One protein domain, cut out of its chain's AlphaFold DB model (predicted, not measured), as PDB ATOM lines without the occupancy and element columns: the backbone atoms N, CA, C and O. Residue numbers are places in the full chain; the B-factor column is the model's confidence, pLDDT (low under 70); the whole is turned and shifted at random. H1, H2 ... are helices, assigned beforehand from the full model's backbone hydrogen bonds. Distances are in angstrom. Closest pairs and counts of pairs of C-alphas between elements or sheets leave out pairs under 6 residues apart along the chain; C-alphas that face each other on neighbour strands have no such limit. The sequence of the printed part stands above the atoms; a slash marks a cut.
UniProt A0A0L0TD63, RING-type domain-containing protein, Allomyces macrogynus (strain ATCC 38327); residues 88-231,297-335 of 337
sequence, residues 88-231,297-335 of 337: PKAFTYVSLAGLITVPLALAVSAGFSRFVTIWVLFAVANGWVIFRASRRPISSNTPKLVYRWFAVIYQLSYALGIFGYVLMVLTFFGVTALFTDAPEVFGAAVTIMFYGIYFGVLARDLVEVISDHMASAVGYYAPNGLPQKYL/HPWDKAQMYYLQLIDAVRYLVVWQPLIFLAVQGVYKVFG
ATOM      1  N   PRO A  88      98.742 140.066  95.948       84.31
ATOM      2  CA  PRO A  88      99.882 139.173  95.734       84.31
ATOM      3  C   PRO A  88      99.568 137.714  96.089       84.31
ATOM      4  O   PRO A  88      99.889 136.816  95.322       84.31
ATOM      5  N   LYS A  89      98.859 137.467  97.202       83.38
ATOM      6  CA  LYS A  89      98.490 136.102  97.621       83.38
ATOM      7  C   LYS A  89      97.606 135.397  96.589       83.38
ATOM      8  O   LYS A  89      97.859 134.248  96.255       83.38
ATOM      9  N   ALA A  90      96.584 136.088  96.079       88.06
ATOM     10  CA  ALA A  90      95.680 135.520  95.080       88.06
ATOM     11  C   ALA A  90      96.425 135.221  93.772       88.06
ATOM     12  O   ALA A  90      96.268 134.137  93.219       88.06
ATOM     13  N   PHE A  91      97.285 136.145  93.334       87.31
ATOM     14  CA  PHE A  91      98.123 135.956  92.154       87.31
ATOM     15  C   PHE A  91      99.025 134.718  92.278       87.31
ATOM     16  O   PHE A  91      99.084 133.921  91.341       87.31
ATOM     17  N   THR A  92      99.679 134.516  93.428       83.62
ATOM     18  CA  THR A  92     100.525 133.335  93.664       83.62
ATOM     19  C   THR A  92      99.717 132.039  93.603       83.62
ATOM     20  O   THR A  92     100.108 131.126  92.883       83.62
ATOM     21  N   TYR A  93      98.566 131.956  94.283       88.06
ATOM     22  CA  TYR A  93      97.740 130.740  94.261       88.06
ATOM     23  C   TYR A  93      97.184 130.419  92.872       88.06
ATOM     24  O   TYR A  93      97.243 129.266  92.448       88.06
ATOM     25  N   VAL A  94      96.675 131.421  92.145       89.81
ATOM     26  CA  VAL A  94      96.139 131.205  90.792       89.81
ATOM     27  C   VAL A  94      97.251 130.826  89.824       89.81
ATOM     28  O   VAL A  94      97.075 129.913  89.021       89.81
ATOM     29  N   SER A  95      98.415 131.469  89.916       87.94
ATOM     30  CA  SER A  95      99.530 131.133  89.031       87.94
ATOM     31  C   SER A  95     100.109 129.747  89.330       87.94
ATOM     32  O   SER A  95     100.454 129.033  88.395       87.94
ATOM     33  N   LEU A  96     100.159 129.331  90.602       88.69
ATOM     34  CA  LEU A  96     100.536 127.967  90.988       88.69
ATOM     35  C   LEU A  96      99.531 126.940  90.450       88.69
ATOM     36  O   LEU A  96      99.937 125.932  89.877       88.69
ATOM     37  N   ALA A  97      98.229 127.210  90.577       90.94
ATOM     38  CA  ALA A  97      97.197 126.357  89.997       90.94
ATOM     39  C   ALA A  97      97.368 126.251  88.475       90.94
ATOM     40  O   ALA A  97      97.409 125.145  87.946       90.94
ATOM     41  N   GLY A  98      97.582 127.378  87.790       90.00
ATOM     42  CA  GLY A  98      97.848 127.408  86.354       90.00
ATOM     43  C   GLY A  98      99.098 126.619  85.951       90.00
ATOM     44  O   GLY A  98      99.067 125.897  84.960       90.00
ATOM     45  N   LEU A  99     100.177 126.678  86.737       89.94
ATOM     46  CA  LEU A  99     101.411 125.922  86.482       89.94
ATOM     47  C   LEU A  99     101.225 124.402  86.623       89.94
ATOM     48  O   LEU A  99     101.889 123.623  85.936       89.94
ATOM     49  N   ILE A 100     100.315 123.981  87.500       91.69
ATOM     50  CA  ILE A 100      99.934 122.578  87.693       91.69
ATOM     51  C   ILE A 100      99.004 122.127  86.560       91.69
ATOM     52  O   ILE A 100      99.211 121.056  85.992       91.69
ATOM     53  N   THR A 101      97.993 122.930  86.210       90.62
ATOM     54  CA  THR A 101      96.910 122.501  85.316       90.62
ATOM     55  C   THR A 101      97.202 122.717  83.837       90.62
ATOM     56  O   THR A 101      96.896 121.834  83.044       90.62
ATOM     57  N   VAL A 102      97.770 123.862  83.436       90.56
ATOM     58  CA  VAL A 102      97.911 124.232  82.014       90.56
ATOM     59  C   VAL A 102      98.863 123.282  81.275       90.56
ATOM     60  O   VAL A 102      98.431 122.683  80.290       90.56
ATOM     61  N   PRO A 103     100.109 123.046  81.738       89.75
ATOM     62  CA  PRO A 103     101.021 122.134  81.043       89.75
ATOM     63  C   PRO A 103     100.527 120.687  81.047       89.75
ATOM     64  O   PRO A 103     100.703 119.982  80.059       89.75
ATOM     65  N   LEU A 104      99.860 120.252  82.122       91.12
ATOM     66  CA  LEU A 104      99.264 118.920  82.194       91.12
ATOM     67  C   LEU A 104      98.122 118.762  81.184       91.12
ATOM     68  O   LEU A 104      98.083 117.766  80.468       91.12
ATOM     69  N   ALA A 105      97.222 119.744  81.091       90.94
ATOM     70  CA  ALA A 105      96.111 119.720  80.145       90.94
ATOM     71  C   ALA A 105      96.608 119.675  78.693       90.94
ATOM     72  O   ALA A 105      96.129 118.853  77.914       90.94
ATOM     73  N   LEU A 106      97.611 120.496  78.360       89.06
ATOM     74  CA  LEU A 106      98.250 120.496  77.041       89.06
ATOM     75  C   LEU A 106      98.976 119.176  76.748       89.06
ATOM     76  O   LEU A 106      98.910 118.664  75.635       89.06
ATOM     77  N   ALA A 107      99.656 118.597  77.737       90.75
ATOM     78  CA  ALA A 107     100.349 117.325  77.556       90.75
ATOM     79  C   ALA A 107      99.379 116.158  77.330       90.75
ATOM     80  O   ALA A 107      99.662 115.275  76.521       90.75
ATOM     81  N   VAL A 108      98.237 116.158  78.023       92.69
ATOM     82  CA  VAL A 108      97.178 115.156  77.847       92.69
ATOM     83  C   VAL A 108      96.523 115.308  76.475       92.69
ATOM     84  O   VAL A 108      96.364 114.308  75.778       92.69
ATOM     85  N   SER A 109      96.191 116.534  76.054       89.94
ATOM     86  CA  SER A 109      95.572 116.773  74.743       89.94
ATOM     87  C   SER A 109      96.505 116.449  73.575       89.94
ATOM     88  O   SER A 109      96.042 115.972  72.545       89.94
ATOM     89  N   ALA A 110      97.812 116.654  73.743       89.56
ATOM     90  CA  ALA A 110      98.822 116.326  72.741       89.56
ATOM     91  C   ALA A 110      99.362 114.881  72.835       89.56
ATOM     92  O   ALA A 110     100.236 114.503  72.059       89.56
ATOM     93  N   GLY A 111      98.873 114.057  73.773       89.81
ATOM     94  CA  GLY A 111      99.275 112.649  73.897       89.81
ATOM     95  C   GLY A 111     100.700 112.412  74.422       89.81
ATOM     96  O   GLY A 111     101.250 111.322  74.252       89.81
ATOM     97  N   PHE A 112     101.320 113.392  75.092       91.00
ATOM     98  CA  PHE A 112     102.689 113.296  75.617       91.00
ATOM     99  C   PHE A 112     102.781 112.451  76.903       91.00
ATOM    100  O   PHE A 112     103.018 112.956  78.005       91.00
ATOM    101  N   SER A 113     102.656 111.129  76.763       90.94
ATOM    102  CA  SER A 113     102.633 110.160  77.874       90.94
ATOM    103  C   SER A 113     103.862 110.211  78.795       90.94
ATOM    104  O   SER A 113     103.733 110.055  80.012       90.94
ATOM    105  N   ARG A 114     105.052 110.480  78.241       91.94
ATOM    106  CA  ARG A 114     106.309 110.601  79.004       91.94
ATOM    107  C   ARG A 114     106.227 111.715  80.049       91.94
ATOM    108  O   ARG A 114     106.516 111.478  81.220       91.94
ATOM    109  N   PHE A 115     105.774 112.900  79.636       93.19
ATOM    110  CA  PHE A 115     105.622 114.045  80.534       93.19
ATOM    111  C   PHE A 115     104.575 113.760  81.610       93.19
ATOM    112  O   PHE A 115     104.852 113.957  82.789       93.19
ATOM    113  N   VAL A 116     103.411 113.232  81.219       94.12
ATOM    114  CA  VAL A 116     102.323 112.904  82.155       94.12
ATOM    115  C   VAL A 116     102.791 111.906  83.218       94.12
ATOM    116  O   VAL A 116     102.516 112.095  84.399       94.12
ATOM    117  N   THR A 117     103.562 110.887  82.834       94.44
ATOM    118  CA  THR A 117     104.082 109.883  83.776       94.44
ATOM    119  C   THR A 117     105.024 110.508  84.806       94.44
ATOM    120  O   THR A 117     104.839 110.323  86.008       94.44
ATOM    121  N   ILE A 118     106.009 111.295  84.354       94.69
ATOM    122  CA  ILE A 118     106.959 111.985  85.245       94.69
ATOM    123  C   ILE A 118     106.218 112.973  86.150       94.69
ATOM    124  O   ILE A 118     106.492 113.050  87.348       94.69
ATOM    125  N   TRP A 119     105.243 113.688  85.595       95.38
ATOM    126  CA  TRP A 119     104.421 114.635  86.329       95.38
ATOM    127  C   TRP A 119     103.629 113.961  87.450       95.38
ATOM    128  O   TRP A 119     103.632 114.448  88.578       95.38
ATOM    129  N   VAL A 120     103.002 112.812  87.181       94.88
ATOM    130  CA  VAL A 120     102.255 112.052  88.197       94.88
ATOM    131  C   VAL A 120     103.187 111.561  89.302       94.88
ATOM    132  O   VAL A 120     102.859 111.715  90.478       94.88
ATOM    133  N   LEU A 121     104.370 111.039  88.964       95.50
ATOM    134  CA  LEU A 121     105.369 110.636  89.965       95.50
ATOM    135  C   LEU A 121     105.799 111.817  90.841       95.50
ATOM    136  O   LEU A 121     105.849 111.701  92.068       95.50
ATOM    137  N   PHE A 122     106.050 112.972  90.221       94.81
ATOM    138  CA  PHE A 122     106.369 114.205  90.930       94.81
ATOM    139  C   PHE A 122     105.217 114.639  91.848       94.81
ATOM    140  O   PHE A 122     105.450 114.967  93.013       94.81
ATOM    141  N   ALA A 123     103.974 114.604  91.368       94.62
ATOM    142  CA  ALA A 123     102.792 114.974  92.141       94.62
ATOM    143  C   ALA A 123     102.570 114.041  93.340       94.62
ATOM    144  O   ALA A 123     102.289 114.519  94.437       94.62
ATOM    145  N   VAL A 124     102.762 112.730  93.173       95.75
ATOM    146  CA  VAL A 124     102.657 111.747  94.265       95.75
ATOM    147  C   VAL A 124     103.745 111.977  95.316       95.75
ATOM    148  O   VAL A 124     103.438 112.056  96.507       95.75
ATOM    149  N   ALA A 125     105.002 112.142  94.894       94.56
ATOM    150  CA  ALA A 125     106.119 112.363  95.811       94.56
ATOM    151  C   ALA A 125     105.949 113.663  96.617       94.56
ATOM    152  O   ALA A 125     106.055 113.659  97.846       94.56
ATOM    153  N   ASN A 126     105.602 114.768  95.952       93.62
ATOM    154  CA  ASN A 126     105.359 116.044  96.629       93.62
ATOM    155  C   ASN A 126     104.067 116.023  97.454       93.62
ATOM    156  O   ASN A 126     104.042 116.577  98.550       93.62
ATOM    157  N   GLY A 127     103.027 115.331  96.991       93.25
ATOM    158  CA  GLY A 127     101.792 115.114  97.741       93.25
ATOM    159  C   GLY A 127     102.040 114.401  99.070       93.25
ATOM    160  O   GLY A 127     101.503 114.815 100.097       93.25
ATOM    161  N   TRP A 128     102.925 113.399  99.095       93.94
ATOM    162  CA  TRP A 128     103.337 112.727 100.331       93.94
ATOM    163  C   TRP A 128     104.068 113.670 101.301       93.94
ATOM    164  O   TRP A 128     103.774 113.678 102.503       93.94
ATOM    165  N   VAL A 129     104.974 114.513 100.794       92.88
ATOM    166  CA  VAL A 129     105.692 115.514 101.605       92.88
ATOM    167  C   VAL A 129     104.734 116.574 102.161       92.88
ATOM    168  O   VAL A 129     104.775 116.871 103.357       92.88
ATOM    169  N   ILE A 130     103.818 117.086 101.335       91.50
ATOM    170  CA  ILE A 130     102.771 118.041 101.738       91.50
ATOM    171  C   ILE A 130     101.859 117.425 102.797       91.50
ATOM    172  O   ILE A 130     101.539 118.068 103.799       91.50
ATOM    173  N   PHE A 131     101.467 116.166 102.615       91.25
ATOM    174  CA  PHE A 131     100.639 115.449 103.573       91.25
ATOM    175  C   PHE A 131     101.330 115.328 104.933       91.25
ATOM    176  O   PHE A 131     100.711 115.597 105.963       91.25
ATOM    177  N   ARG A 132     102.629 115.001 104.958       89.44
ATOM    178  CA  ARG A 132     103.434 114.992 106.192       89.44
ATOM    179  C   ARG A 132     103.510 116.378 106.838       89.44
ATOM    180  O   ARG A 132     103.357 116.466 108.053       89.44
ATOM    181  N   ALA A 133     103.683 117.434 106.043       88.56
ATOM    182  CA  ALA A 133     103.728 118.825 106.504       88.56
ATOM    183  C   ALA A 133     102.370 119.373 106.990       88.56
ATOM    184  O   ALA A 133     102.330 120.365 107.716       88.56
ATOM    185  N   SER A 134     101.259 118.742 106.598       87.81
ATOM    186  CA  SER A 134      99.904 119.208 106.923       87.81
ATOM    187  C   SER A 134      99.319 118.592 108.197       87.81
ATOM    188  O   SER A 134      98.328 119.096 108.728       87.81
ATOM    189  N   ARG A 135      99.912 117.505 108.711       85.38
ATOM    190  CA  ARG A 135      99.432 116.833 109.927       85.38
ATOM    191  C   ARG A 135      99.629 117.715 111.158       85.38
ATOM    192  O   ARG A 135     100.692 118.292 111.350       85.38
ATOM    193  N   ARG A 136      98.620 117.766 112.032       80.94
ATOM    194  CA  ARG A 136      98.695 118.438 113.337       80.94
ATOM    195  C   ARG A 136      98.604 117.393 114.458       80.94
ATOM    196  O   ARG A 136      97.711 116.551 114.379       80.94
ATOM    197  N   PRO A 137      99.465 117.441 115.492       79.88
ATOM    198  CA  PRO A 137     100.627 118.327 115.650       79.88
ATOM    199  C   PRO A 137     101.782 117.964 114.692       79.88
ATOM    200  O   PRO A 137     102.020 116.789 114.414       79.88
ATOM    201  N   ILE A 138     102.502 118.977 114.194       83.19
ATOM    202  CA  ILE A 138     103.706 118.778 113.370       83.19
ATOM    203  C   ILE A 138     104.854 118.329 114.279       83.19
ATOM    204  O   ILE A 138     105.076 118.920 115.334       83.19
ATOM    205  N   SER A 139     105.600 117.301 113.870       83.75
ATOM    206  CA  SER A 139     106.825 116.900 114.570       83.75
ATOM    207  C   SER A 139     108.000 117.810 114.209       83.75
ATOM    208  O   SER A 139     108.114 118.261 113.067       83.75
ATOM    209  N   SER A 140     108.933 118.013 115.139       83.12
ATOM    210  CA  SER A 140     110.086 118.902 114.939       83.12
ATOM    211  C   SER A 140     111.002 118.516 113.775       83.12
ATOM    212  O   SER A 140     111.633 119.373 113.159       83.12
ATOM    213  N   ASN A 141     111.047 117.237 113.406       86.50
ATOM    214  CA  ASN A 141     111.845 116.774 112.271       86.50
ATOM    215  C   ASN A 141     111.176 117.033 110.902       86.50
ATOM    216  O   ASN A 141     111.822 116.933 109.859       86.50
ATOM    217  N   THR A 142     109.878 117.360 110.870       89.56
ATOM    218  CA  THR A 142     109.133 117.522 109.609       89.56
ATOM    219  C   THR A 142     109.639 118.703 108.772       89.56
ATOM    220  O   THR A 142     109.929 118.480 107.597       89.56
ATOM    221  N   PRO A 143     109.848 119.919 109.323       88.75
ATOM    222  CA  PRO A 143     110.404 121.028 108.546       88.75
ATOM    223  C   PRO A 143     111.779 120.725 107.945       88.75
ATOM    224  O   PRO A 143     112.020 121.034 106.781       88.75
ATOM    225  N   LYS A 144     112.653 120.042 108.698       88.38
ATOM    226  CA  LYS A 144     113.983 119.626 108.219       88.38
ATOM    227  C   LYS A 144     113.871 118.681 107.021       88.38
ATOM    228  O   LYS A 144     114.549 118.875 106.014       88.38
ATOM    229  N   LEU A 145     112.981 117.689 107.102       90.75
ATOM    230  CA  LEU A 145     112.718 116.752 106.007       90.75
ATOM    231  C   LEU A 145     112.207 117.469 104.750       90.75
ATOM    232  O   LEU A 145     112.696 117.190 103.659       90.75
ATOM    233  N   VAL A 146     111.241 118.379 104.911       92.44
ATOM    234  CA  VAL A 146     110.630 119.135 103.808       92.44
ATOM    235  C   VAL A 146     111.680 119.983 103.100       92.44
ATOM    236  O   VAL A 146     111.854 119.855 101.889       92.44
ATOM    237  N   TYR A 147     112.438 120.789 103.845       89.88
ATOM    238  CA  TYR A 147     113.494 121.619 103.269       89.88
ATOM    239  C   TYR A 147     114.572 120.786 102.574       89.88
ATOM    240  O   TYR A 147     114.964 121.115 101.457       89.88
ATOM    241  N   ARG A 148     114.991 119.664 103.168       89.69
ATOM    242  CA  ARG A 148     115.962 118.759 102.541       89.69
ATOM    243  C   ARG A 148     115.439 118.158 101.233       89.69
ATOM    244  O   ARG A 148     116.176 118.103 100.257       89.69
ATOM    245  N   TRP A 149     114.180 117.727 101.199       93.25
ATOM    246  CA  TRP A 149     113.552 117.183  99.991       93.25
ATOM    247  C   TRP A 149     113.507 118.209  98.853       93.25
ATOM    248  O   TRP A 149     113.949 117.926  97.740       93.25
ATOM    249  N   PHE A 150     113.039 119.425  99.142       91.81
ATOM    250  CA  PHE A 150     112.964 120.485  98.137       91.81
ATOM    251  C   PHE A 150     114.343 120.998  97.704       91.81
ATOM    252  O   PHE A 150     114.497 121.379  96.545       91.81
ATOM    253  N   ALA A 151     115.359 120.938  98.572       87.81
ATOM    254  CA  ALA A 151     116.744 121.211  98.188       87.81
ATOM    255  C   ALA A 151     117.270 120.195  97.157       87.81
ATOM    256  O   ALA A 151     117.899 120.589  96.178       87.81
ATOM    257  N   VAL A 152     116.963 118.903  97.326       91.44
ATOM    258  CA  VAL A 152     117.338 117.861  96.353       91.44
ATOM    259  C   VAL A 152     116.643 118.086  95.013       91.44
ATOM    260  O   VAL A 152     117.305 118.058  93.977       91.44
ATOM    261  N   ILE A 153     115.332 118.359  95.014       92.12
ATOM    262  CA  ILE A 153     114.604 118.669  93.772       92.12
ATOM    263  C   ILE A 153     115.222 119.887  93.085       92.12
ATOM    264  O   ILE A 153     115.467 119.848  91.883       92.12
ATOM    265  N   TYR A 154     115.512 120.945  93.842       87.31
ATOM    266  CA  TYR A 154     116.149 122.144  93.314       87.31
ATOM    267  C   TYR A 154     117.492 121.833  92.642       87.31
ATOM    268  O   TYR A 154     117.719 122.259  91.512       87.31
ATOM    269  N   GLN A 155     118.358 121.052  93.295       88.06
ATOM    270  CA  GLN A 155     119.667 120.690  92.754       88.06
ATOM    271  C   GLN A 155     119.556 119.837  91.483       88.06
ATOM    272  O   GLN A 155     120.291 120.073  90.526       88.06
ATOM    273  N   LEU A 156     118.610 118.894  91.441       92.25
ATOM    274  CA  LEU A 156     118.331 118.091  90.247       92.25
ATOM    275  C   LEU A 156     117.803 118.954  89.096       92.25
ATOM    276  O   LEU A 156     118.306 118.863  87.980       92.25
ATOM    277  N   SER A 157     116.828 119.820  89.365       91.69
ATOM    278  CA  SER A 157     116.263 120.747  88.381       91.69
ATOM    279  C   SER A 157     117.309 121.711  87.825       91.69
ATOM    280  O   SER A 157     117.362 121.929  86.615       91.69
ATOM    281  N   TYR A 158     118.175 122.242  88.690       87.62
ATOM    282  CA  TYR A 158     119.291 123.102  88.304       87.62
ATOM    283  C   TYR A 158     120.309 122.356  87.431       87.62
ATOM    284  O   TYR A 158     120.683 122.851  86.367       87.62
ATOM    285  N   ALA A 159     120.702 121.140  87.827       91.44
ATOM    286  CA  ALA A 159     121.623 120.308  87.057       91.44
ATOM    287  C   ALA A 159     121.055 119.944  85.675       91.44
ATOM    288  O   ALA A 159     121.751 120.098  84.675       91.44
ATOM    289  N   LEU A 160     119.785 119.529  85.599       93.56
ATOM    290  CA  LEU A 160     119.104 119.232  84.333       93.56
ATOM    291  C   LEU A 160     118.967 120.479  83.452       93.56
ATOM    292  O   LEU A 160     119.196 120.399  82.248       93.56
ATOM    293  N   GLY A 161     118.639 121.633  84.040       91.69
ATOM    294  CA  GLY A 161     118.546 122.902  83.321       91.69
ATOM    295  C   GLY A 161     119.877 123.313  82.687       91.69
ATOM    296  O   GLY A 161     119.916 123.618  81.496       91.69
ATOM    297  N   ILE A 162     120.976 123.254  83.447       91.19
ATOM    298  CA  ILE A 162     122.323 123.543  82.929       91.19
ATOM    299  C   ILE A 162     122.739 122.519  81.883       91.19
ATOM    300  O   ILE A 162     123.241 122.899  80.830       91.19
ATOM    301  N   PHE A 163     122.527 121.233  82.152       94.50
ATOM    302  CA  PHE A 163     122.892 120.173  81.222       94.50
ATOM    303  C   PHE A 163     122.162 120.326  79.881       94.50
ATOM    304  O   PHE A 163     122.801 120.308  78.831       94.50
ATOM    305  N   GLY A 164     120.849 120.572  79.909       94.38
ATOM    306  CA  GLY A 164     120.061 120.852  78.708       94.38
ATOM    307  C   GLY A 164     120.526 122.116  77.977       94.38
ATOM    308  O   GLY A 164     120.670 122.094  76.757       94.38
ATOM    309  N   TYR A 165     120.846 123.189  78.707       92.12
ATOM    310  CA  TYR A 165     121.390 124.418  78.120       92.12
ATOM    311  C   TYR A 165     122.741 124.189  77.427       92.12
ATOM    312  O   TYR A 165     122.919 124.592  76.280       92.12
ATOM    313  N   VAL A 166     123.678 123.498  78.083       93.88
ATOM    314  CA  VAL A 166     124.994 123.179  77.508       93.88
ATOM    315  C   VAL A 166     124.841 122.317  76.255       93.88
ATOM    316  O   VAL A 166     125.449 122.632  75.235       93.88
ATOM    317  N   LEU A 167     123.993 121.284  76.284       92.56
ATOM    318  CA  LEU A 167     123.723 120.454  75.104       92.56
ATOM    319  C   LEU A 167     123.109 121.249  73.948       92.56
ATOM    320  O   LEU A 167     123.493 121.058  72.792       92.56
ATOM    321  N   MET A 168     122.180 122.158  74.246       91.88
ATOM    322  CA  MET A 168     121.557 123.024  73.246       91.88
ATOM    323  C   MET A 168     122.600 123.930  72.581       91.88
ATOM    324  O   MET A 168     122.649 124.012  71.355       91.88
ATOM    325  N   VAL A 169     123.479 124.550  73.374       92.25
ATOM    326  CA  VAL A 169     124.566 125.407  72.876       92.25
ATOM    327  C   VAL A 169     125.565 124.609  72.033       92.25
ATOM    328  O   VAL A 169     125.902 125.030  70.929       92.25
ATOM    329  N   LEU A 170     126.000 123.435  72.497       91.12
ATOM    330  CA  LEU A 170     126.900 122.561  71.731       91.12
ATOM    331  C   LEU A 170     126.298 122.142  70.387       91.12
ATOM    332  O   LEU A 170     127.014 122.055  69.390       91.12
ATOM    333  N   THR A 171     124.985 121.913  70.356       89.31
ATOM    334  CA  THR A 171     124.270 121.574  69.122       89.31
ATOM    335  C   THR A 171     124.177 122.758  68.174       89.31
ATOM    336  O   THR A 171     124.398 122.595  66.978       89.31
ATOM    337  N   PHE A 172     123.952 123.963  68.698       87.62
ATOM    338  CA  PHE A 172     123.941 125.189  67.901       87.62
ATOM    339  C   PHE A 172     125.296 125.477  67.233       87.62
ATOM    340  O   PHE A 172     125.341 125.907  66.086       87.62
ATOM    341  N   PHE A 173     126.407 125.180  67.915       90.06
ATOM    342  CA  PHE A 173     127.757 125.290  67.349       90.06
ATOM    343  C   PHE A 173     128.166 124.103  66.459       90.06
ATOM    344  O   PHE A 173     129.303 124.051  65.997       90.06
ATOM    345  N   GLY A 174     127.270 123.140  66.220       85.88
ATOM    346  CA  GLY A 174     127.526 121.992  65.345       85.88
ATOM    347  C   GLY A 174     128.467 120.933  65.927       85.88
ATOM    348  O   GLY A 174     128.841 120.002  65.221       85.88
ATOM    349  N   VAL A 175     128.831 121.017  67.211       85.12
ATOM    350  CA  VAL A 175     129.731 120.043  67.857       85.12
ATOM    351  C   VAL A 175     129.062 118.674  67.977       85.12
ATOM    352  O   VAL A 175     129.715 117.647  67.817       85.12
ATOM    353  N   THR A 176     127.751 118.635  68.229       82.56
ATOM    354  CA  THR A 176     127.009 117.370  68.360       82.56
ATOM    355  C   THR A 176     126.825 116.653  67.024       82.56
ATOM    356  O   THR A 176     126.788 115.425  67.017       82.56
ATOM    357  N   ALA A 177     126.844 117.384  65.901       78.75
ATOM    358  CA  ALA A 177     126.815 116.812  64.552       78.75
ATOM    359  C   ALA A 177     128.061 115.961  64.228       78.75
ATOM    360  O   ALA A 177     128.032 115.164  63.297       78.75
ATOM    361  N   LEU A 178     129.148 116.103  65.001       80.38
ATOM    362  CA  LEU A 178     130.354 115.278  64.866       80.38
ATOM    363  C   LEU A 178     130.185 113.863  65.444       80.38
ATOM    364  O   LEU A 178     130.980 112.984  65.125       80.38
ATOM    365  N   PHE A 179     129.188 113.647  66.309       81.50
ATOM    366  CA  PHE A 179     129.024 112.397  67.058       81.50
ATOM    367  C   PHE A 179     127.642 111.749  66.890       81.50
ATOM    368  O   PHE A 179     127.511 110.547  67.123       81.50
ATOM    369  N   THR A 180     126.589 112.508  66.565       82.19
ATOM    370  CA  THR A 180     125.194 112.018  66.513       82.19
ATOM    371  C   THR A 180     124.312 112.931  65.645       82.19
ATOM    372  O   THR A 180     124.720 114.038  65.288       82.19
ATOM    373  N   ASP A 181     123.084 112.504  65.338       82.75
ATOM    374  CA  ASP A 181     122.086 113.302  64.619       82.75
ATOM    375  C   ASP A 181     121.700 114.582  65.386       82.75
ATOM    376  O   ASP A 181     120.984 114.563  66.392       82.75
ATOM    377  N   ALA A 182     122.170 115.728  64.886       80.44
ATOM    378  CA  ALA A 182     122.007 117.030  65.534       80.44
ATOM    379  C   ALA A 182     120.541 117.439  65.827       80.44
ATOM    380  O   ALA A 182     120.297 117.963  66.918       80.44
ATOM    381  N   PRO A 183     119.543 117.199  64.943       86.56
ATOM    382  CA  PRO A 183     118.153 117.582  65.216       86.56
ATOM    383  C   PRO A 183     117.535 116.832  66.403       86.56
ATOM    384  O   PRO A 183     116.812 117.430  67.205       86.56
ATOM    385  N   GLU A 184     117.842 115.540  66.553       88.56
ATOM    386  CA  GLU A 184     117.334 114.737  67.669       88.56
ATOM    387  C   GLU A 184     117.941 115.193  68.997       88.56
ATOM    388  O   GLU A 184     117.224 115.383  69.987       88.56
ATOM    389  N   VAL A 185     119.254 115.449  69.006       90.19
ATOM    390  CA  VAL A 185     119.965 115.952  70.189       90.19
ATOM    391  C   VAL A 185     119.450 117.334  70.587       90.19
ATOM    392  O   VAL A 185     119.261 117.588  71.778       90.19
ATOM    393  N   PHE A 186     119.149 118.209  69.623       91.75
ATOM    394  CA  PHE A 186     118.544 119.511  69.903       91.75
ATOM    395  C   PHE A 186     117.170 119.367  70.572       91.75
ATOM    396  O   PHE A 186     116.922 119.972  71.618       91.75
ATOM    397  N   GLY A 187     116.289 118.526  70.017       91.62
ATOM    398  CA  GLY A 187     114.969 118.259  70.597       91.62
ATOM    399  C   GLY A 187     115.053 117.679  72.014       91.62
ATOM    400  O   GLY A 187     114.323 118.105  72.918       91.62
ATOM    401  N   ALA A 188     115.993 116.757  72.244       91.62
ATOM    402  CA  ALA A 188     116.270 116.209  73.568       91.62
ATOM    403  C   ALA A 188     116.802 117.279  74.537       91.62
ATOM    404  O   ALA A 188     116.323 117.363  75.668       91.62
ATOM    405  N   ALA A 189     117.729 118.136  74.099       93.75
ATOM    406  CA  ALA A 189     118.300 119.213  74.907       93.75
ATOM    407  C   ALA A 189     117.230 120.212  75.370       93.75
ATOM    408  O   ALA A 189     117.149 120.525  76.563       93.75
ATOM    409  N   VAL A 190     116.352 120.640  74.456       92.88
ATOM    410  CA  VAL A 190     115.212 121.515  74.775       92.88
ATOM    411  C   VAL A 190     114.256 120.829  75.752       92.88
ATOM    412  O   VAL A 190     113.823 121.454  76.720       92.88
ATOM    413  N   THR A 191     113.968 119.539  75.560       92.38
ATOM    414  CA  THR A 191     113.083 118.773  76.457       92.38
ATOM    415  C   THR A 191     113.663 118.654  77.868       92.38
ATOM    416  O   THR A 191     112.957 118.888  78.851       92.38
ATOM    417  N   ILE A 192     114.954 118.333  77.989       94.06
ATOM    418  CA  ILE A 192     115.646 118.213  79.280       94.06
ATOM    419  C   ILE A 192     115.683 119.565  79.997       94.06
ATOM    420  O   ILE A 192     115.365 119.642  81.188       94.06
ATOM    421  N   MET A 193     116.009 120.635  79.269       92.75
ATOM    422  CA  MET A 193     115.999 121.994  79.803       92.75
ATOM    423  C   MET A 193     114.596 122.387  80.280       92.75
ATOM    424  O   MET A 193     114.443 122.884  81.398       92.75
ATOM    425  N   PHE A 194     113.561 122.106  79.482       91.62
ATOM    426  CA  PHE A 194     112.169 122.353  79.855       91.62
ATOM    427  C   PHE A 194     111.789 121.608  81.138       91.62
ATOM    428  O   PHE A 194     111.201 122.217  82.027       91.62
ATOM    429  N   TYR A 195     112.165 120.335  81.292       92.56
ATOM    430  CA  TYR A 195     111.877 119.570  82.513       92.56
ATOM    431  C   TYR A 195     112.587 120.156  83.734       92.56
ATOM    432  O   TYR A 195     111.950 120.349  84.773       92.56
ATOM    433  N   GLY A 196     113.877 120.478  83.607       92.50
ATOM    434  CA  GLY A 196     114.656 121.083  84.687       92.50
ATOM    435  C   GLY A 196     114.016 122.377  85.185       92.50
ATOM    436  O   GLY A 196     113.743 122.521  86.379       92.50
ATOM    437  N   ILE A 197     113.680 123.273  84.257       89.94
ATOM    438  CA  ILE A 197     113.072 124.563  84.581       89.94
ATOM    439  C   ILE A 197     111.638 124.380  85.106       89.94
ATOM    440  O   ILE A 197     111.309 124.931  86.154       89.94
ATOM    441  N   TYR A 198     110.784 123.603  84.433       91.50
ATOM    442  CA  TYR A 198     109.372 123.441  84.803       91.50
ATOM    443  C   TYR A 198     109.204 122.865  86.214       91.50
ATOM    444  O   TYR A 198     108.543 123.476  87.059       91.50
ATOM    445  N   PHE A 199     109.838 121.723  86.496       92.44
ATOM    446  CA  PHE A 199     109.768 121.113  87.824       92.44
ATOM    447  C   PHE A 199     110.496 121.957  88.874       92.44
ATOM    448  O   PHE A 199     110.065 121.983  90.025       92.44
ATOM    449  N   GLY A 200     111.534 122.705  88.479       90.81
ATOM    450  CA  GLY A 200     112.216 123.664  89.347       90.81
ATOM    451  C   GLY A 200     111.297 124.799  89.807       90.81
ATOM    452  O   GLY A 200     111.214 125.069  91.005       90.81
ATOM    453  N   VAL A 201     110.560 125.421  88.879       88.62
ATOM    454  CA  VAL A 201     109.566 126.470  89.181       88.62
ATOM    455  C   VAL A 201     108.449 125.898  90.055       88.62
ATOM    456  O   VAL A 201     108.102 126.484  91.081       88.62
ATOM    457  N   LEU A 202     107.913 124.729  89.695       91.50
ATOM    458  CA  LEU A 202     106.811 124.108  90.429       91.50
ATOM    459  C   LEU A 202     107.207 123.752  91.868       91.50
ATOM    460  O   LEU A 202     106.491 124.085  92.810       91.50
ATOM    461  N   ALA A 203     108.365 123.117  92.053       91.25
ATOM    462  CA  ALA A 203     108.900 122.799  93.373       91.25
ATOM    463  C   ALA A 203     109.125 124.062  94.214       91.25
ATOM    464  O   ALA A 203     108.842 124.070  95.416       91.25
ATOM    465  N   ARG A 204     109.596 125.137  93.574       87.38
ATOM    466  CA  ARG A 204     109.874 126.412  94.228       87.38
ATOM    467  C   ARG A 204     108.618 127.111  94.745       87.38
ATOM    468  O   ARG A 204     108.653 127.658  95.850       87.38
ATOM    469  N   ASP A 205     107.538 127.092  93.972       87.69
ATOM    470  CA  ASP A 205     106.264 127.692  94.377       87.69
ATOM    471  C   ASP A 205     105.560 126.827  95.438       87.69
ATOM    472  O   ASP A 205     104.988 127.355  96.394       87.69
ATOM    473  N   LEU A 206     105.666 125.495  95.337       90.75
ATOM    474  CA  LEU A 206     105.134 124.573  96.345       90.75
ATOM    475  C   LEU A 206     105.790 124.779  97.714       90.75
ATOM    476  O   LEU A 206     105.085 124.912  98.716       90.75
ATOM    477  N   VAL A 207     107.124 124.830  97.779       89.75
ATOM    478  CA  VAL A 207     107.820 124.965  99.066       89.75
ATOM    479  C   VAL A 207     107.559 126.313  99.735       89.75
ATOM    480  O   VAL A 207     107.477 126.365 100.959       89.75
ATOM    481  N   GLU A 208     107.349 127.384  98.970       87.62
ATOM    482  CA  GLU A 208     106.973 128.697  99.511       87.62
ATOM    483  C   GLU A 208     105.626 128.644 100.249       87.62
ATOM    484  O   GLU A 208     105.510 129.147 101.371       87.62
ATOM    485  N   VAL A 209     104.628 127.967  99.668       88.31
ATOM    486  CA  VAL A 209     103.307 127.770 100.290       88.31
ATOM    487  C   VAL A 209     103.396 126.839 101.505       88.31
ATOM    488  O   VAL A 209     102.809 127.119 102.555       88.31
ATOM    489  N   ILE A 210     104.152 125.743 101.393       90.19
ATOM    490  CA  ILE A 210     104.316 124.767 102.482       90.19
ATOM    491  C   ILE A 210     105.054 125.390 103.670       90.19
ATOM    492  O   ILE A 210     104.671 125.140 104.809       90.19
ATOM    493  N   SER A 211     106.074 126.217 103.430       89.81
ATOM    494  CA  SER A 211     106.863 126.862 104.492       89.81
ATOM    495  C   SER A 211     105.981 127.710 105.410       89.81
ATOM    496  O   SER A 211     106.055 127.573 106.633       89.81
ATOM    497  N   ASP A 212     105.074 128.505 104.836       85.69
ATOM    498  CA  ASP A 212     104.097 129.297 105.597       85.69
ATOM    499  C   ASP A 212     103.121 128.417 106.380       85.69
ATOM    500  O   ASP A 212     102.822 128.686 107.551       85.69
ATOM    501  N   HIS A 213     102.618 127.357 105.743       87.00
ATOM    502  CA  HIS A 213     101.715 126.417 106.397       87.00
ATOM    503  C   HIS A 213     102.398 125.731 107.588       87.00
ATOM    504  O   HIS A 213     101.824 125.671 108.672       87.00
ATOM    505  N   MET A 214     103.636 125.259 107.425       89.56
ATOM    506  CA  MET A 214     104.390 124.613 108.501       89.56
ATOM    507  C   MET A 214     104.664 125.574 109.655       89.56
ATOM    508  O   MET A 214     104.355 125.248 110.800       89.56
ATOM    509  N   ALA A 215     105.194 126.767 109.368       85.94
ATOM    510  CA  ALA A 215     105.521 127.747 110.402       85.94
ATOM    511  C   ALA A 215     104.274 128.171 111.200       85.94
ATOM    512  O   ALA A 215     104.312 128.251 112.431       85.94
ATOM    513  N   SER A 216     103.142 128.375 110.518       85.75
ATOM    514  CA  SER A 216     101.875 128.704 111.183       85.75
ATOM    515  C   SER A 216     101.287 127.534 111.976       85.75
ATOM    516  O   SER A 216     100.734 127.740 113.055       85.75
ATOM    517  N   ALA A 217     101.449 126.299 111.501       86.12
ATOM    518  CA  ALA A 217     100.965 125.107 112.189       86.12
ATOM    519  C   ALA A 217     101.766 124.752 113.457       86.12
ATOM    520  O   ALA A 217     101.205 124.147 114.372       86.12
ATOM    521  N   VAL A 218     103.037 125.161 113.565       86.56
ATOM    522  CA  VAL A 218     103.795 125.071 114.831       86.56
ATOM    523  C   VAL A 218     103.218 126.037 115.885       86.56
ATOM    524  O   VAL A 218     103.145 125.697 117.075       86.56
ATOM    525  N   GLY A 219     102.735 127.206 115.445       84.19
ATOM    526  CA  GLY A 219     101.982 128.173 116.255       84.19
ATOM    527  C   GLY A 219     102.774 129.396 116.735       84.19
ATOM    528  O   GLY A 219     102.183 130.289 117.340       84.19
ATOM    529  N   TYR A 220     104.081 129.460 116.456       84.12
ATOM    530  CA  TYR A 220     104.932 130.618 116.779       84.12
ATOM    531  C   TYR A 220     104.964 131.680 115.669       84.12
ATOM    532  O   TYR A 220     105.357 132.811 115.929       84.12
ATOM    533  N   TYR A 221     104.527 131.347 114.451       85.31
ATOM    534  CA  TYR A 221     104.399 132.290 113.338       85.31
ATOM    535  C   TYR A 221     102.926 132.553 113.023       85.31
ATOM    536  O   TYR A 221     102.120 131.629 112.936       85.31
ATOM    537  N   ALA A 222     102.581 133.818 112.789       80.69
ATOM    538  CA  ALA A 222     101.297 134.210 112.222       80.69
ATOM    539  C   ALA A 222     101.532 135.144 111.025       80.69
ATOM    540  O   ALA A 222     102.139 136.210 111.199       80.69
ATOM    541  N   PRO A 223     101.038 134.810 109.814       72.00
ATOM    542  CA  PRO A 223     101.219 135.670 108.647       72.00
ATOM    543  C   PRO A 223     100.575 137.043 108.874       72.00
ATOM    544  O   PRO A 223     101.200 138.072 108.615       72.00
ATOM    545  N   ASN A 224      99.384 137.065 109.481       75.94
ATOM    546  CA  ASN A 224      98.663 138.275 109.867       75.94
ATOM    547  C   ASN A 224      98.272 138.176 111.353       75.94
ATOM    548  O   ASN A 224      97.732 137.152 111.763       75.94
ATOM    549  N   GLY A 225      98.505 139.236 112.132       74.69
ATOM    550  CA  GLY A 225      98.166 139.278 113.559       74.69
ATOM    551  C   GLY A 225      99.258 138.738 114.489       74.69
ATOM    552  O   GLY A 225     100.431 138.676 114.112       74.69
ATOM    553  N   LEU A 226      98.853 138.397 115.715       75.69
ATOM    554  CA  LEU A 226      99.726 137.902 116.781       75.69
ATOM    555  C   LEU A 226      99.868 136.368 116.715       75.69
ATOM    556  O   LEU A 226      98.911 135.684 116.340       75.69
ATOM    557  N   PRO A 227     101.040 135.814 117.069       79.25
ATOM    558  CA  PRO A 227     101.246 134.369 117.130       79.25
ATOM    559  C   PRO A 227     100.366 133.720 118.206       79.25
ATOM    560  O   PRO A 227     100.038 134.335 119.217       79.25
ATOM    561  N   GLN A 228      99.992 132.455 117.993       78.44
ATOM    562  CA  GLN A 228      99.136 131.710 118.928       78.44
ATOM    563  C   GLN A 228      99.890 131.262 120.186       78.44
ATOM    564  O   GLN A 228      99.274 131.000 121.217       78.44
ATOM    565  N   LYS A 229     101.218 131.144 120.096       83.06
ATOM    566  CA  LYS A 229     102.096 130.732 121.190       83.06
ATOM    567  C   LYS A 229     103.172 131.779 121.435       83.06
ATOM    568  O   LYS A 229     103.774 132.293 120.495       83.06
ATOM    569  N   TYR A 230     103.452 132.026 122.709       84.31
ATOM    570  CA  TYR A 230     104.622 132.788 123.127       84.31
ATOM    571  C   TYR A 230     105.886 131.945 122.943       84.31
ATOM    572  O   TYR A 230     105.937 130.794 123.389       84.31
ATOM    573  N   LEU A 231     106.894 132.510 122.278       85.62
ATOM    574  CA  LEU A 231     108.164 131.831 122.048       85.62
ATOM    575  C   LEU A 231     108.998 131.853 123.334       85.62
ATOM    576  O   LEU A 231     109.389 132.916 123.808       85.62
ATOM    577  N   HIS A 297     129.073 131.526  99.885       59.69
ATOM    578  CA  HIS A 297     129.493 131.043  98.564       59.69
ATOM    579  C   HIS A 297     128.971 131.885  97.374       59.69
ATOM    580  O   HIS A 297     127.800 132.264  97.329       59.69
ATOM    581  N   PRO A 298     129.787 132.096  96.312       51.97
ATOM    582  CA  PRO A 298     129.370 132.774  95.071       51.97
ATOM    583  C   PRO A 298     128.127 132.171  94.391       51.97
ATOM    584  O   PRO A 298     127.418 132.860  93.655       51.97
ATOM    585  N   TRP A 299     127.845 130.895  94.667       57.97
ATOM    586  CA  TRP A 299     126.690 130.143  94.178       57.97
ATOM    587  C   TRP A 299     125.341 130.714  94.648       57.97
ATOM    588  O   TRP A 299     124.349 130.587  93.929       57.97
ATOM    589  N   ASP A 300     125.294 131.437  95.772       59.09
ATOM    590  CA  ASP A 300     124.048 132.025  96.280       59.09
ATOM    591  C   ASP A 300     123.570 133.223  95.437       59.09
ATOM    592  O   ASP A 300     122.368 133.445  95.263       59.09
ATOM    593  N   LYS A 301     124.495 133.969  94.812       65.94
ATOM    594  CA  LYS A 301     124.137 135.021  93.840       65.94
ATOM    595  C   LYS A 301     123.556 134.424  92.561       65.94
ATOM    596  O   LYS A 301     122.571 134.943  92.038       65.94
ATOM    597  N   ALA A 302     124.137 133.325  92.076       66.50
ATOM    598  CA  ALA A 302     123.607 132.594  90.926       66.50
ATOM    599  C   ALA A 302     122.193 132.067  91.215       66.50
ATOM    600  O   ALA A 302     121.303 132.179  90.371       66.50
ATOM    601  N   GLN A 303     121.957 131.598  92.441       64.31
ATOM    602  CA  GLN A 303     120.632 131.217  92.901       64.31
ATOM    603  C   GLN A 303     119.642 132.396  92.864       64.31
ATOM    604  O   GLN A 303     118.523 132.220  92.386       64.31
ATOM    605  N   MET A 304     120.024 133.617  93.258       65.69
ATOM    606  CA  MET A 304     119.126 134.780  93.147       65.69
ATOM    607  C   MET A 304     118.732 135.130  91.700       65.69
ATOM    608  O   MET A 304     117.559 135.417  91.449       65.69
ATOM    609  N   TYR A 305     119.658 135.069  90.736       70.62
ATOM    610  CA  TYR A 305     119.319 135.261  89.315       70.62
ATOM    611  C   TYR A 305     118.420 134.143  88.784       70.62
ATOM    612  O   TYR A 305     117.449 134.406  88.074       70.62
ATOM    613  N   TYR A 306     118.691 132.900  89.183       69.75
ATOM    614  CA  TYR A 306     117.836 131.762  88.863       69.75
ATOM    615  C   TYR A 306     116.410 131.947  89.409       69.75
ATOM    616  O   TYR A 306     115.439 131.639  88.721       69.75
ATOM    617  N   LEU A 307     116.250 132.553  90.590       65.00
ATOM    618  CA  LEU A 307     114.936 132.909  91.136       65.00
ATOM    619  C   LEU A 307     114.187 133.946  90.274       65.00
ATOM    620  O   LEU A 307     112.969 133.839  90.127       65.00
ATOM    621  N   GLN A 308     114.879 134.935  89.697       71.44
ATOM    622  CA  GLN A 308     114.261 135.892  88.766       71.44
ATOM    623  C   GLN A 308     113.871 135.226  87.442       71.44
ATOM    624  O   GLN A 308     112.779 135.472  86.925       71.44
ATOM    625  N   LEU A 309     114.730 134.340  86.929       72.88
ATOM    626  CA  LEU A 309     114.451 133.542  85.736       72.88
ATOM    627  C   LEU A 309     113.200 132.670  85.933       72.88
ATOM    628  O   LEU A 309     112.328 132.645  85.069       72.88
ATOM    629  N   ILE A 310     113.067 132.022  87.092       72.88
ATOM    630  CA  ILE A 310     111.886 131.232  87.474       72.88
ATOM    631  C   ILE A 310     110.602 132.073  87.426       72.88
ATOM    632  O   ILE A 310     109.590 131.630  86.879       72.88
ATOM    633  N   ASP A 311     110.633 133.295  87.968       71.44
ATOM    634  CA  ASP A 311     109.479 134.200  87.939       71.44
ATOM    635  C   ASP A 311     109.093 134.568  86.493       71.44
ATOM    636  O   ASP A 311     107.902 134.613  86.182       71.44
ATOM    637  N   ALA A 312     110.067 134.774  85.596       78.38
ATOM    638  CA  ALA A 312     109.817 135.025  84.172       78.38
ATOM    639  C   ALA A 312     109.209 133.802  83.466       78.38
ATOM    640  O   ALA A 312     108.241 133.927  82.711       78.38
ATOM    641  N   VAL A 313     109.716 132.604  83.769       80.19
ATOM    642  CA  VAL A 313     109.191 131.347  83.220       80.19
ATOM    643  C   VAL A 313     107.736 131.127  83.630       80.19
ATOM    644  O   VAL A 313     106.952 130.642  82.817       80.19
ATOM    645  N   ARG A 314     107.328 131.536  84.838       80.31
ATOM    646  CA  ARG A 314     105.918 131.472  85.260       80.31
ATOM    647  C   ARG A 314     105.003 132.242  84.299       80.31
ATOM    648  O   ARG A 314     103.937 131.746  83.939       80.31
ATOM    649  N   TYR A 315     105.420 133.426  83.847       81.56
ATOM    650  CA  TYR A 315     104.677 134.187  82.837       81.56
ATOM    651  C   TYR A 315     104.671 133.494  81.474       81.56
ATOM    652  O   TYR A 315     103.634 133.458  80.814       81.56
ATOM    653  N   LEU A 316     105.793 132.895  81.078       83.19
ATOM    654  CA  LEU A 316     105.908 132.199  79.801       83.19
ATOM    655  C   LEU A 316     105.054 130.922  79.749       83.19
ATOM    656  O   LEU A 316     104.304 130.732  78.803       83.19
ATOM    657  N   VAL A 317     105.135 130.053  80.754       84.12
ATOM    658  CA  VAL A 317     104.517 128.714  80.719       84.12
ATOM    659  C   VAL A 317     103.024 128.748  81.039       84.12
ATOM    660  O   VAL A 317     102.264 127.961  80.484       84.12
ATOM    661  N   VAL A 318     102.588 129.642  81.932       85.19
ATOM    662  CA  VAL A 318     101.184 129.695  82.373       85.19
ATOM    663  C   VAL A 318     100.392 130.712  81.570       85.19
ATOM    664  O   VAL A 318      99.333 130.398  81.033       85.19
ATOM    665  N   TRP A 319     100.892 131.944  81.497       86.94
ATOM    666  CA  TRP A 319     100.101 133.056  80.987       86.94
ATOM    667  C   TRP A 319     100.115 133.141  79.459       86.94
ATOM    668  O   TRP A 319      99.078 133.472  78.896       86.94
ATOM    669  N   GLN A 320     101.205 132.771  78.773       88.75
ATOM    670  CA  GLN A 320     101.224 132.794  77.300       88.75
ATOM    671  C   GLN A 320     100.179 131.855  76.677       88.75
ATOM    672  O   GLN A 320      99.383 132.342  75.874       88.75
ATOM    673  N   PRO A 321     100.074 130.560  77.052       88.00
ATOM    674  CA  PRO A 321      99.046 129.691  76.474       88.00
ATOM    675  C   PRO A 321      97.621 130.187  76.744       88.00
ATOM    676  O   PRO A 321      96.760 130.088  75.874       88.00
ATOM    677  N   LEU A 322      97.373 130.768  77.924       87.69
ATOM    678  CA  LEU A 322      96.075 131.359  78.258       87.69
ATOM    679  C   LEU A 322      95.766 132.598  77.409       87.69
ATOM    680  O   LEU A 322      94.624 132.761  76.982       87.69
ATOM    681  N   ILE A 323      96.765 133.444  77.134       88.75
ATOM    682  CA  ILE A 323      96.608 134.597  76.237       88.75
ATOM    683  C   ILE A 323      96.293 134.115  74.821       88.75
ATOM    684  O   ILE A 323      95.331 134.596  74.230       88.75
ATOM    685  N   PHE A 324      97.038 133.139  74.294       89.69
ATOM    686  CA  PHE A 324      96.771 132.589  72.963       89.69
ATOM    687  C   PHE A 324      95.372 131.981  72.859       89.69
ATOM    688  O   PHE A 324      94.667 132.253  71.892       89.69
ATOM    689  N   LEU A 325      94.936 131.223  73.867       88.25
ATOM    690  CA  LEU A 325      93.590 130.649  73.901       88.25
ATOM    691  C   LEU A 325      92.512 131.740  73.947       88.25
ATOM    692  O   LEU A 325      91.510 131.649  73.236       88.25
ATOM    693  N   ALA A 326      92.723 132.795  74.737       88.56
ATOM    694  CA  ALA A 326      91.810 133.933  74.793       88.56
ATOM    695  C   ALA A 326      91.736 134.670  73.448       88.56
ATOM    696  O   ALA A 326      90.641 134.957  72.968       88.56
ATOM    697  N   VAL A 327      92.881 134.928  72.811       90.12
ATOM    698  CA  VAL A 327      92.961 135.591  71.502       90.12
ATOM    699  C   VAL A 327      92.318 134.735  70.406       90.12
ATOM    700  O   VAL A 327      91.557 135.262  69.603       90.12
ATOM    701  N   GLN A 328      92.517 133.416  70.410       86.69
ATOM    702  CA  GLN A 328      91.796 132.510  69.504       86.69
ATOM    703  C   GLN A 328      90.279 132.554  69.726       86.69
ATOM    704  O   GLN A 328      89.513 132.522  68.765       86.69
ATOM    705  N   GLY A 329      89.832 132.658  70.980       87.12
ATOM    706  CA  GLY A 329      88.422 132.881  71.300       87.12
ATOM    707  C   GLY A 329      87.899 134.198  70.720       87.12
ATOM    708  O   GLY A 329      86.815 134.223  70.144       87.12
ATOM    709  N   VAL A 330      88.693 135.269  70.805       87.00
ATOM    710  CA  VAL A 330      88.385 136.568  70.190       87.00
ATOM    711  C   VAL A 330      88.270 136.426  68.671       87.00
ATOM    712  O   VAL A 330      87.256 136.839  68.118       87.00
ATOM    713  N   TYR A 331      89.225 135.784  67.995       87.81
ATOM    714  CA  TYR A 331      89.150 135.591  66.540       87.81
ATOM    715  C   TYR A 331      87.876 134.865  66.107       87.81
ATOM    716  O   TYR A 331      87.207 135.327  65.186       87.81
ATOM    717  N   LYS A 332      87.474 133.812  66.828       86.38
ATOM    718  CA  LYS A 332      86.218 133.097  66.554       86.38
ATOM    719  C   LYS A 332      84.979 133.973  66.727       86.38
ATOM    720  O   LYS A 332      84.051 133.880  65.935       86.38
ATOM    721  N   VAL A 333      84.951 134.825  67.753       87.25
ATOM    722  CA  VAL A 333      83.815 135.729  68.008       87.25
ATOM    723  C   VAL A 333      83.702 136.810  66.934       87.25
ATOM    724  O   VAL A 333      82.594 137.166  66.540       87.25
ATOM    725  N   PHE A 334      84.833 137.325  66.454       83.50
ATOM    726  CA  PHE A 334      84.873 138.348  65.409       83.50
ATOM    727  C   PHE A 334      84.847 137.774  63.979       83.50
ATOM    728  O   PHE A 334      84.833 138.556  63.033       83.50
ATOM    729  N   GLY A 335      84.814 136.443  63.813       79.12
ATOM    730  CA  GLY A 335      84.793 135.776  62.504       79.12
ATOM    731  C   GLY A 335      86.071 135.980  61.682       79.12
ATOM    732  O   GLY A 335      86.003 136.043  60.462       79.12
TER     733      GLY A 335
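What this domain is: This is residues 88 to 231 and 297 to 335 of the 337 residues of the protein "RING-type domain-containing protein" of Allomyces macrogynus (strain ATCC 38327) (UniProt A0A0L0TD63). Two long helices, H3 and H4, run side by side as a hairpin, and H1 and H2 join them in a loose up-and-down bundle, each helix running against the one before it. H5 crosses this bundle, packing on H1 and H4, and residues 297 to 302 and 323 to 335 stick out. The printed part has 183 residues with five named helices, H1 to H5 in chain order, and no named strand: all helix. The whole is loose, with a radius of gyration of the C-alphas of 19.8 A and spans of 64 by 51 by 30 A.

How they stand to each other: Begin at H4, residues 182 to 218, the hub. H3, residues 141 to 172, touches it at a shallow tilt of 20 degrees, opposite ways; their closest C-alphas, Ser 157 and Gly 196, are 4.0 A apart. H2, residues 113 to 134, touches H4 with residues 130 to 134 alone, closest at C-alphas 133 and 214, 6.2 A. H1, residues 88 to 109, touches H4 at a steep tilt of 38 degrees, closest at C-alphas 96 and 205, 6.7 A. H5, residues 299 to 334, touches H4 about perpendicular, at 76 degrees; the closest C-alphas, 201 and 310, are 5.6 A apart. Every O i to N i+4 pair is within hydrogen-bond range in H2 and H3, against 16 of 18 in H1, 32 of 33 in H4 and 28 of 32 in H5.

Where its parts are: Find C-alpha 182 at (122.007, 117.030, 65.534); H4 runs 53.2 A from there. H3 measures 46.8 A, H1 31.0 A and H2 30.5 A. H5 runs 51.4 A, with a kink of 28 degrees near residue 321, to C-alpha 334 at (84.873, 138.348, 65.409).

The domain as a whole: Residues 232 to 296 are not printed; C-alphas 231 and 297 are 31.7 A apart. Look for pLDDT under 70 at residues 297 to 304 and 306 to 307.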